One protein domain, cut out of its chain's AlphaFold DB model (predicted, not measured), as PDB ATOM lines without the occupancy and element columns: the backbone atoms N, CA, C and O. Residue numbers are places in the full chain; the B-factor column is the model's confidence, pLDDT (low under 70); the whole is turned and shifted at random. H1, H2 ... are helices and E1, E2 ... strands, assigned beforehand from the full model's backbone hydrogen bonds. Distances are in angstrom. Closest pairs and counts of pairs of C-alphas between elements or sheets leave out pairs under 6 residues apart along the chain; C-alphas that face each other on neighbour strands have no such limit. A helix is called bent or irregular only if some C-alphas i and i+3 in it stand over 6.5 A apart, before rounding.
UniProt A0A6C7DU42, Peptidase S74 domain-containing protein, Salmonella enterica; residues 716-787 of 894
ATOM      1  N   ILE A 716       9.154 137.951  25.793       79.50
ATOM      2  CA  ILE A 716       8.757 137.579  24.435       79.50
ATOM      3  C   ILE A 716       9.640 136.469  23.838       79.50
ATOM      4  O   ILE A 716       9.151 135.667  23.047       79.50
ATOM      5  N   ASN A 717      10.899 136.353  24.275       81.25
ATOM      6  CA  ASN A 717      11.848 135.354  23.776       81.25
ATOM      7  C   ASN A 717      11.528 133.939  24.276       81.25
ATOM      8  O   ASN A 717      11.964 132.971  23.658       81.25
ATOM      9  N   MET A 718      10.752 133.787  25.358       76.81
ATOM     10  CA  MET A 718      10.344 132.467  25.871       76.81
ATOM     11  C   MET A 718       9.583 131.654  24.823       76.81
ATOM     12  O   MET A 718       9.652 130.428  24.808       76.81
ATOM     13  N   ARG A 719       8.892 132.336  23.905       73.44
ATOM     14  CA  ARG A 719       8.139 131.698  22.827       73.44
ATOM     15  C   ARG A 719       9.053 130.996  21.811       73.44
ATOM     16  O   ARG A 719       8.613 130.072  21.134       73.44
ATOM     17  N   ASP A 720      10.313 131.404  21.709       74.94
ATOM     18  CA  ASP A 720      11.284 130.854  20.756       74.94
ATOM     19  C   ASP A 720      12.252 129.861  21.420       74.94
ATOM     20  O   ASP A 720      13.101 129.263  20.763       74.94
ATOM     21  N   GLN A 721      12.098 129.637  22.729       72.81
ATOM     22  CA  GLN A 721      12.890 128.691  23.504       72.81
ATOM     23  C   GLN A 721      12.177 127.334  23.604       72.81
ATOM     24  O   GLN A 721      10.990 127.259  23.913       72.81
ATOM     25  N   ASN A 722      12.920 126.246  23.407       63.84
ATOM     26  CA  ASN A 722      12.516 124.894  23.798       63.84
ATOM     27  C   ASN A 722      13.549 124.367  24.784       63.84
ATOM     28  O   ASN A 722      14.734 124.288  24.465       63.84
ATOM     29  N   VAL A 723      13.106 124.030  25.985       64.88
ATOM     30  CA  VAL A 723      13.960 123.497  27.046       64.88
ATOM     31  C   VAL A 723      13.306 122.212  27.539       64.88
ATOM     32  O   VAL A 723      12.124 121.996  27.299       64.88
ATOM     33  N   ILE A 724      14.095 121.326  28.141       64.69
ATOM     34  CA  ILE A 724      13.600 120.212  28.966       64.69
ATOM     35  C   ILE A 724      14.347 120.231  30.315       64.69
ATOM     36  O   ILE A 724      13.730 120.034  31.354       64.69
ATOM     37  N   PHE A 725      15.631 120.634  30.325       56.28
ATOM     38  CA  PHE A 725      16.349 121.186  31.487       56.28
ATOM     39  C   PHE A 725      17.315 122.292  31.035       56.28
ATOM     40  O   PHE A 725      18.160 122.054  30.169       56.28
ATOM     41  N   GLY A 726      17.193 123.499  31.594       59.84
ATOM     42  CA  GLY A 726      18.079 124.621  31.275       59.84
ATOM     43  C   GLY A 726      19.460 124.423  31.896       59.84
ATOM     44  O   GLY A 726      19.573 124.117  33.080       59.84
ATOM     45  N   ARG A 727      20.530 124.594  31.110       60.50
ATOM     46  CA  ARG A 727      21.913 124.524  31.625       60.50
ATOM     47  C   ARG A 727      22.298 125.755  32.457       60.50
ATOM     48  O   ARG A 727      23.193 125.666  33.292       60.50
ATOM     49  N   ASN A 728      21.635 126.886  32.218       69.44
ATOM     50  CA  ASN A 728      21.921 128.175  32.845       69.44
ATOM     51  C   ASN A 728      20.780 128.565  33.792       69.44
ATOM     52  O   ASN A 728      19.617 128.335  33.462       69.44
ATOM     53  N   ALA A 729      21.107 129.180  34.931       73.94
ATOM     54  CA  ALA A 729      20.109 129.777  35.815       73.94
ATOM     55  C   ALA A 729      19.398 130.953  35.121       73.94
ATOM     56  O   ALA A 729      20.031 131.711  34.380       73.94
ATOM     57  N   VAL A 730      18.101 131.127  35.387       78.00
ATOM     58  CA  VAL A 730      17.348 132.301  34.925       78.00
ATOM     59  C   VAL A 730      17.900 133.539  35.638       78.00
ATOM     60  O   VAL A 730      17.868 133.617  36.864       78.00
ATOM     61  N   SER A 731      18.431 134.510  34.892       81.62
ATOM     62  CA  SER A 731      18.933 135.767  35.465       81.62
ATOM     63  C   SER A 731      17.797 136.574  36.108       81.62
ATOM     64  O   SER A 731      16.659 136.528  35.637       81.62
ATOM     65  N   THR A 732      18.109 137.352  37.151       80.62
ATOM     66  CA  THR A 732      17.157 138.087  38.008       80.62
ATOM     67  C   THR A 732      16.166 138.966  37.236       80.62
ATOM     68  O   THR A 732      15.048 139.165  37.700       80.62
ATOM     69  N   SER A 733      16.541 139.449  36.049       80.38
ATOM     70  CA  SER A 733      15.705 140.297  35.185       80.38
ATOM     71  C   SER A 733      15.388 139.652  33.829       80.38
ATOM     72  O   SER A 733      15.239 140.348  32.828       80.38
ATOM     73  N   SER A 734      15.325 138.322  33.769       84.75
ATOM     74  CA  SER A 734      15.103 137.572  32.529       84.75
ATOM     75  C   SER A 734      14.074 136.466  32.706       84.75
ATOM     76  O   SER A 734      13.854 135.994  33.820       84.75
ATOM     77  N   ALA A 735      13.474 136.043  31.599       84.88
ATOM     78  CA  ALA A 735      12.516 134.954  31.580       84.88
ATOM     79  C   ALA A 735      13.034 133.779  30.734       84.88
ATOM     80  O   ALA A 735      13.789 133.971  29.769       84.88
ATOM     81  N   GLN A 736      12.652 132.558  31.113       85.69
ATOM     82  CA  GLN A 736      13.052 131.330  30.417       85.69
ATOM     83  C   GLN A 736      11.929 130.288  30.420       85.69
ATOM     84  O   GLN A 736      11.348 129.997  31.470       85.69
ATOM     85  N   ALA A 737      11.634 129.705  29.257       83.31
ATOM     86  CA  ALA A 737      10.736 128.555  29.155       83.31
ATOM     87  C   ALA A 737      11.464 127.259  29.553       83.31
ATOM     88  O   ALA A 737      12.635 127.086  29.236       83.31
ATOM     89  N   LEU A 738      10.764 126.343  30.221       81.00
ATOM     90  CA  LEU A 738      11.208 124.997  30.596       81.00
ATOM     91  C   LEU A 738      10.546 123.904  29.753       81.00
ATOM     92  O   LEU A 738      11.159 122.873  29.551       81.00
ATOM     93  N   LEU A 739       9.311 124.108  29.295       82.12
ATOM     94  CA  LEU A 739       8.582 123.218  28.388       82.12
ATOM     95  C   LEU A 739       7.641 124.084  27.556       82.12
ATOM     96  O   LEU A 739       7.033 124.996  28.115       82.12
ATOM     97  N   ARG A 740       7.494 123.810  26.260       83.75
ATOM     98  CA  ARG A 740       6.665 124.618  25.360       83.75
ATOM     99  C   ARG A 740       5.848 123.748  24.415       83.75
ATOM    100  O   ARG A 740       6.349 122.760  23.887       83.75
ATOM    101  N   GLN A 741       4.614 124.167  24.174       79.69
ATOM    102  CA  GLN A 741       3.711 123.597  23.185       79.69
ATOM    103  C   GLN A 741       3.325 124.664  22.156       79.69
ATOM    104  O   GLN A 741       2.929 125.779  22.513       79.69
ATOM    105  N   ASP A 742       3.438 124.308  20.877       81.50
ATOM    106  CA  ASP A 742       3.066 125.151  19.742       81.50
ATOM    107  C   ASP A 742       1.591 125.003  19.370       81.50
ATOM    108  O   ASP A 742       1.095 123.892  19.188       81.50
ATOM    109  N   HIS A 743       0.908 126.134  19.196       84.12
ATOM    110  CA  HIS A 743      -0.405 126.226  18.563       84.12
ATOM    111  C   HIS A 743      -0.342 127.233  17.402       84.12
ATOM    112  O   HIS A 743       0.611 128.004  17.281       84.12
ATOM    113  N   ALA A 744      -1.355 127.226  16.529       85.62
ATOM    114  CA  ALA A 744      -1.354 128.020  15.294       85.62
ATOM    115  C   ALA A 744      -1.140 129.533  15.526       85.62
ATOM    116  O   ALA A 744      -0.450 130.196  14.754       85.62
ATOM    117  N   ASP A 745      -1.697 130.078  16.604       89.12
ATOM    118  CA  ASP A 745      -1.748 131.512  16.900       89.12
ATOM    119  C   ASP A 745      -1.048 131.909  18.209       89.12
ATOM    120  O   ASP A 745      -0.829 133.097  18.451       89.12
ATOM    121  N   ARG A 746      -0.654 130.942  19.042       89.12
ATOM    122  CA  ARG A 746      -0.067 131.177  20.368       89.12
ATOM    123  C   ARG A 746       0.829 130.033  20.811       89.12
ATOM    124  O   ARG A 746       0.815 128.946  20.236       89.12
ATOM    125  N   LYS A 747       1.573 130.267  21.884       89.00
ATOM    126  CA  LYS A 747       2.462 129.282  22.500       89.00
ATOM    127  C   LYS A 747       2.173 129.204  23.992       89.00
ATOM    128  O   LYS A 747       2.098 130.240  24.653       89.00
ATOM    129  N   PHE A 748       2.028 127.983  24.503       87.31
ATOM    130  CA  PHE A 748       1.901 127.710  25.936       87.31
ATOM    131  C   PHE A 748       3.219 127.176  26.460       87.31
ATOM    132  O   PHE A 748       3.851 126.345  25.806       87.31
ATOM    133  N   PHE A 749       3.639 127.632  27.632       87.56
ATOM    134  CA  PHE A 749       4.868 127.137  28.230       87.56
ATOM    135  C   PHE A 749       4.843 127.164  29.753       87.56
ATOM    136  O   PHE A 749       4.204 128.008  30.380       87.56
ATOM    137  N   VAL A 750       5.580 126.220  30.334       88.62
ATOM    138  CA  VAL A 750       6.011 126.261  31.732       88.62
ATOM    139  C   VAL A 750       7.315 127.037  31.759       88.62
ATOM    140  O   VAL A 750       8.187 126.767  30.938       88.62
ATOM    141  N   GLY A 751       7.476 127.992  32.663       87.31
ATOM    142  CA  GLY A 751       8.692 128.793  32.743       87.31
ATOM    143  C   GLY A 751       8.748 129.633  34.006       87.31
ATOM    144  O   GLY A 751       7.951 129.443  34.921       87.31
ATOM    145  N   GLY A 752       9.690 130.566  34.060       87.25
ATOM    146  CA  GLY A 752       9.814 131.470  35.197       87.25
ATOM    147  C   GLY A 752      10.502 132.788  34.869       87.25
ATOM    148  O   GLY A 752      11.162 132.914  33.833       87.25
ATOM    149  N   LEU A 753      10.337 133.752  35.774       85.88
ATOM    150  CA  LEU A 753      10.971 135.070  35.755       85.88
ATOM    151  C   LEU A 753      11.935 135.184  36.932       85.88
ATOM    152  O   LEU A 753      11.494 135.252  38.086       85.88
ATOM    153  N   GLY A 754      13.227 135.297  36.620       81.75
ATOM    154  CA  GLY A 754      14.303 135.489  37.591       81.75
ATOM    155  C   GLY A 754      14.115 134.678  38.874       81.75
ATOM    156  O   GLY A 754      13.705 133.521  38.844       81.75
ATOM    157  N   ASN A 755      14.352 135.326  40.013       80.75
ATOM    158  CA  ASN A 755      14.118 134.748  41.341       80.75
ATOM    159  C   ASN A 755      12.731 135.124  41.897       80.75
ATOM    160  O   ASN A 755      12.593 135.347  43.101       80.75
ATOM    161  N   SER A 756      11.730 135.301  41.026       82.12
ATOM    162  CA  SER A 756      10.433 135.878  41.402       82.12
ATOM    163  C   SER A 756       9.244 134.984  41.065       82.12
ATOM    164  O   SER A 756       8.340 134.882  41.886       82.12
ATOM    165  N   GLN A 757       9.226 134.324  39.902       89.25
ATOM    166  CA  GLN A 757       8.033 133.601  39.441       89.25
ATOM    167  C   GLN A 757       8.372 132.266  38.781       89.25
ATOM    168  O   GLN A 757       9.334 132.186  38.018       89.25
ATOM    169  N   PHE A 758       7.542 131.247  39.005       91.00
ATOM    170  CA  PHE A 758       7.554 129.990  38.255       91.00
ATOM    171  C   PHE A 758       6.123 129.504  38.007       91.00
ATOM    172  O   PHE A 758       5.337 129.384  38.948       91.00
ATOM    173  N   GLY A 759       5.760 129.222  36.757       91.12
ATOM    174  CA  GLY A 759       4.383 128.878  36.422       91.12
ATOM    175  C   GLY A 759       4.100 128.638  34.946       91.12
ATOM    176  O   GLY A 759       4.994 128.345  34.152       91.12
ATOM    177  N   PHE A 760       2.820 128.752  34.606       92.00
ATOM    178  CA  PHE A 760       2.264 128.580  33.271       92.00
ATOM    179  C   PHE A 760       2.015 129.938  32.625       92.00
ATOM    180  O   PHE A 760       1.444 130.840  33.241       92.00
ATOM    181  N   TYR A 761       2.398 130.058  31.360       90.69
ATOM    182  CA  TYR A 761       2.328 131.302  30.609       90.69
ATOM    183  C   TYR A 761       1.857 131.053  29.178       90.69
ATOM    184  O   TYR A 761       2.051 129.971  28.612       90.69
ATOM    185  N   MET A 762       1.254 132.081  28.584       90.50
ATOM    186  CA  MET A 762       0.838 132.100  27.188       90.50
ATOM    187  C   MET A 762       1.255 133.415  26.529       90.50
ATOM    188  O   MET A 762       1.097 134.493  27.111       90.50
ATOM    189  N   ILE A 763       1.799 133.308  25.315       89.56
ATOM    190  CA  ILE A 763       2.117 134.448  24.448       89.56
ATOM    191  C   ILE A 763       1.550 134.183  23.050       89.56
ATOM    192  O   ILE A 763       1.818 133.137  22.449       89.56
ATOM    193  N   ASN A 764       0.803 135.144  22.516       89.44
ATOM    194  CA  ASN A 764       0.314 135.145  21.144       89.44
ATOM    195  C   ASN A 764       1.469 135.380  20.157       89.44
ATOM    196  O   ASN A 764       2.359 136.206  20.378       89.44
ATOM    197  N   ASN A 765       1.433 134.703  19.010       87.00
ATOM    198  CA  ASN A 765       2.448 134.851  17.962       87.00
ATOM    199  C   ASN A 765       2.486 136.285  17.395       87.00
ATOM    200  O   ASN A 765       3.543 136.756  16.983       87.00
ATOM    201  N   SER A 766       1.354 136.996  17.428       88.31
ATOM    202  CA  SER A 766       1.220 138.388  16.980       88.31
ATOM    203  C   SER A 766       1.743 139.431  17.973       88.31
ATOM    204  O   SER A 766       1.925 140.587  17.588       88.31
ATOM    205  N   ARG A 767       2.003 139.067  19.239       86.19
ATOM    206  CA  ARG A 767       2.521 140.008  20.238       86.19
ATOM    207  C   ARG A 767       3.927 140.470  19.845       86.19
ATOM    208  O   ARG A 767       4.788 139.649  19.527       86.19
ATOM    209  N   THR A 768       4.159 141.780  19.899       84.69
ATOM    210  CA  THR A 768       5.468 142.420  19.662       84.69
ATOM    211  C   THR A 768       6.014 143.127  20.906       84.69
ATOM    212  O   THR A 768       7.222 143.319  21.021       84.69
ATOM    213  N   ALA A 769       5.144 143.475  21.860       83.38
ATOM    214  CA  ALA A 769       5.523 144.066  23.138       83.38
ATOM    215  C   ALA A 769       6.034 143.010  24.130       83.38
ATOM    216  O   ALA A 769       5.551 141.876  24.170       83.38
ATOM    217  N   ASN A 770       6.974 143.397  24.993       83.44
ATOM    218  CA  ASN A 770       7.461 142.530  26.063       83.44
ATOM    219  C   ASN A 770       6.323 142.175  27.051       83.44
ATOM    220  O   ASN A 770       5.455 143.003  27.326       83.44
ATOM    221  N   GLY A 771       6.307 140.948  27.575       82.94
ATOM    222  CA  GLY A 771       5.330 140.467  28.563       82.94
ATOM    223  C   GLY A 771       4.535 139.245  28.099       82.94
ATOM    224  O   GLY A 771       4.896 138.605  27.111       82.94
ATOM    225  N   THR A 772       3.465 138.934  28.828       86.69
ATOM    226  CA  THR A 772       2.603 137.761  28.618       86.69
ATOM    227  C   THR A 772       1.175 138.176  28.287       86.69
ATOM    228  O   THR A 772       0.747 139.279  28.630       86.69
ATOM    229  N   ASP A 773       0.445 137.301  27.596       87.62
ATOM    230  CA  ASP A 773      -0.977 137.496  27.286       87.62
ATOM    231  C   ASP A 773      -1.883 136.765  28.295       87.62
ATOM    232  O   ASP A 773      -3.011 137.189  28.522       87.62
ATOM    233  N   ALA A 774      -1.388 135.701  28.938       87.56
ATOM    234  CA  ALA A 774      -2.008 135.096  30.118       87.56
ATOM    235  C   ALA A 774      -0.961 134.399  31.004       87.56
ATOM    236  O   ALA A 774       0.064 133.923  30.502       87.56
ATOM    237  N   GLN A 775      -1.229 134.317  32.315       89.44
ATOM    238  CA  GLN A 775      -0.306 133.731  33.290       89.44
ATOM    239  C   GLN A 775      -0.994 133.176  34.548       89.44
ATOM    240  O   GLN A 775      -1.954 133.760  35.058       89.44
ATOM    241  N   ALA A 776      -0.441 132.082  35.077       92.31
ATOM    242  CA  ALA A 776      -0.732 131.543  36.404       92.31
ATOM    243  C   ALA A 776       0.555 130.967  37.016       92.31
ATOM    244  O   ALA A 776       1.147 130.045  36.451       92.31
ATOM    245  N   TYR A 777       1.025 131.527  38.128       91.88
ATOM    246  CA  TYR A 777       2.370 131.258  38.637       91.88
ATOM    247  C   TYR A 777       2.473 131.324  40.160       91.88
ATOM    248  O   TYR A 777       1.668 131.956  40.840       91.88
ATOM    249  N   LEU A 778       3.506 130.672  40.688       93.31
ATOM    250  CA  LEU A 778       3.937 130.773  42.074       93.31
ATOM    251  C   LEU A 778       4.964 131.901  42.203       93.31
ATOM    252  O   LEU A 778       5.938 131.933  41.448       93.31
ATOM    253  N   GLN A 779       4.752 132.804  43.155       90.06
ATOM    254  CA  GLN A 779       5.727 133.821  43.539       90.06
ATOM    255  C   GLN A 779       6.799 133.261  44.484       90.06
ATOM    256  O   GLN A 779       6.644 132.197  45.084       90.06
ATOM    257  N   ASN A 780       7.897 133.995  44.644       85.50
ATOM    258  CA  ASN A 780       8.996 133.620  45.535       85.50
ATOM    259  C   ASN A 780       8.632 133.604  47.033       85.50
ATOM    260  O   ASN A 780       9.349 132.990  47.820       85.50
ATOM    261  N   ASP A 781       7.518 134.223  47.419       86.31
ATOM    262  CA  ASP A 781       6.937 134.181  48.763       86.31
ATOM    263  C   ASP A 781       5.966 132.999  48.965       86.31
ATOM    264  O   ASP A 781       5.426 132.811  50.056       86.31
ATOM    265  N   GLY A 782       5.751 132.184  47.926       84.50
ATOM    266  CA  GLY A 782       4.820 131.057  47.930       84.50
ATOM    267  C   GLY A 782       3.373 131.423  47.582       84.50
ATOM    268  O   GLY A 782       2.507 130.546  47.613       84.50
ATOM    269  N   THR A 783       3.085 132.677  47.226       86.56
ATOM    270  CA  THR A 783       1.751 133.105  46.791       86.56
ATOM    271  C   THR A 783       1.451 132.578  45.387       86.56
ATOM    272  O   THR A 783       2.201 132.827  44.443       86.56
ATOM    273  N   TRP A 784       0.330 131.872  45.220       90.81
ATOM    274  CA  TRP A 784      -0.184 131.507  43.898       90.81
ATOM    275  C   TRP A 784      -0.977 132.671  43.297       90.81
ATOM    276  O   TRP A 784      -1.956 133.125  43.888       90.81
ATOM    277  N   VAL A 785      -0.572 133.134  42.115       86.19
ATOM    278  CA  VAL A 785      -1.200 134.243  41.387       86.19
ATOM    279  C   VAL A 785      -1.808 133.729  40.089       86.19
ATOM    280  O   VAL A 785      -1.127 133.107  39.277       86.19
ATOM    281  N   CYS A 786      -3.085 134.039  39.866       88.31
ATOM    282  CA  CYS A 786      -3.754 133.879  38.578       88.31
ATOM    283  C   CYS A 786      -4.148 135.269  38.078       88.31
ATOM    284  O   CYS A 786      -4.914 135.956  38.747       88.31
ATOM    285  N   GLY A 787      -3.626 135.689  36.921       78.94
ATOM    286  CA  GLY A 787      -3.947 137.007  36.355       78.94
ATOM    287  C   GLY A 787      -5.385 137.129  35.828       78.94
ATOM    288  O   GLY A 787      -5.819 138.224  35.488       78.94
TER     289      GLY A 787
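AT A GLANCE: This is residues 716 to 787 of the 894 residues of the protein "Peptidase S74 domain-containing protein" of Salmonella enterica (UniProt A0A6C7DU42). One twisted sheet of five strands makes a curved wall, with its first three strands sharply bent and the short helix H1 in the hollow on one face; the other face is bare. Residues 721 to 734 form a wide loop beside the E1 edge. The printed part has 72 residues, in the order H1 E1 E2 E3 E4 E5; the sheet has the same strand order, all antiparallel, and the class is mostly strand. The whole is compact, with a radius of gyration of the C-alphas of 11.6 A and spans of 34 by 29 by 20 A.

IN THESE COORDINATES: H1, residues 716 to 720, begins at C-alpha 716 (8.757, 137.579, 24.435) and is 8.1 A long. E1, residues 735 to 742, spans 18.0 A and bends by 79 degrees at residue 738. E2, residues 746 to 753, spans 19.3 A and bends by 76 degrees at residue 750. E3, residues 757 to 764, spans 19.9 A and bends by 67 degrees at residue 760. E4, residues 774 to 779, spans 15.5 A. E5, residues 784 to 786, spans 6.8 A and ends at C-alpha 786 (-3.754, 133.879, 38.578).

HOW THE PARTS SIT: The strands form a meander, each the antiparallel neighbour of the one before, with edge strands E1 and E5. Across the hairpin E1 and E2, N 738 and O 750 are within hydrogen-bond range at 2.7 A, as are N 749 and O 761 across the hairpin E2 and E3 at 3.0 A, N 760 and O 776 across the hairpin E3 and E4 at 2.8 A, and N 785 and O 777 across the hairpin E4 and E5 at 2.8 A. H1 is on the sheet at a height of 6.6 A; the closest C-alphas of H1 and E1 are those of Met 718 and Ala 737, 5.1 A apart. In H1, 0 of 1 O i to N i+4 pairs and 2 of 2 O i to N i+3 pairs are within range.

THE WHOLE: The C-alphas of Ala 744 and Asp 781, the two farthest apart, are 35.0 A apart. The printed part has no cut. The link from H1 to E1 is long, with 14 residues. The mean pLDDT of the printed part is 82.9; residues 722 to 728 are under 70.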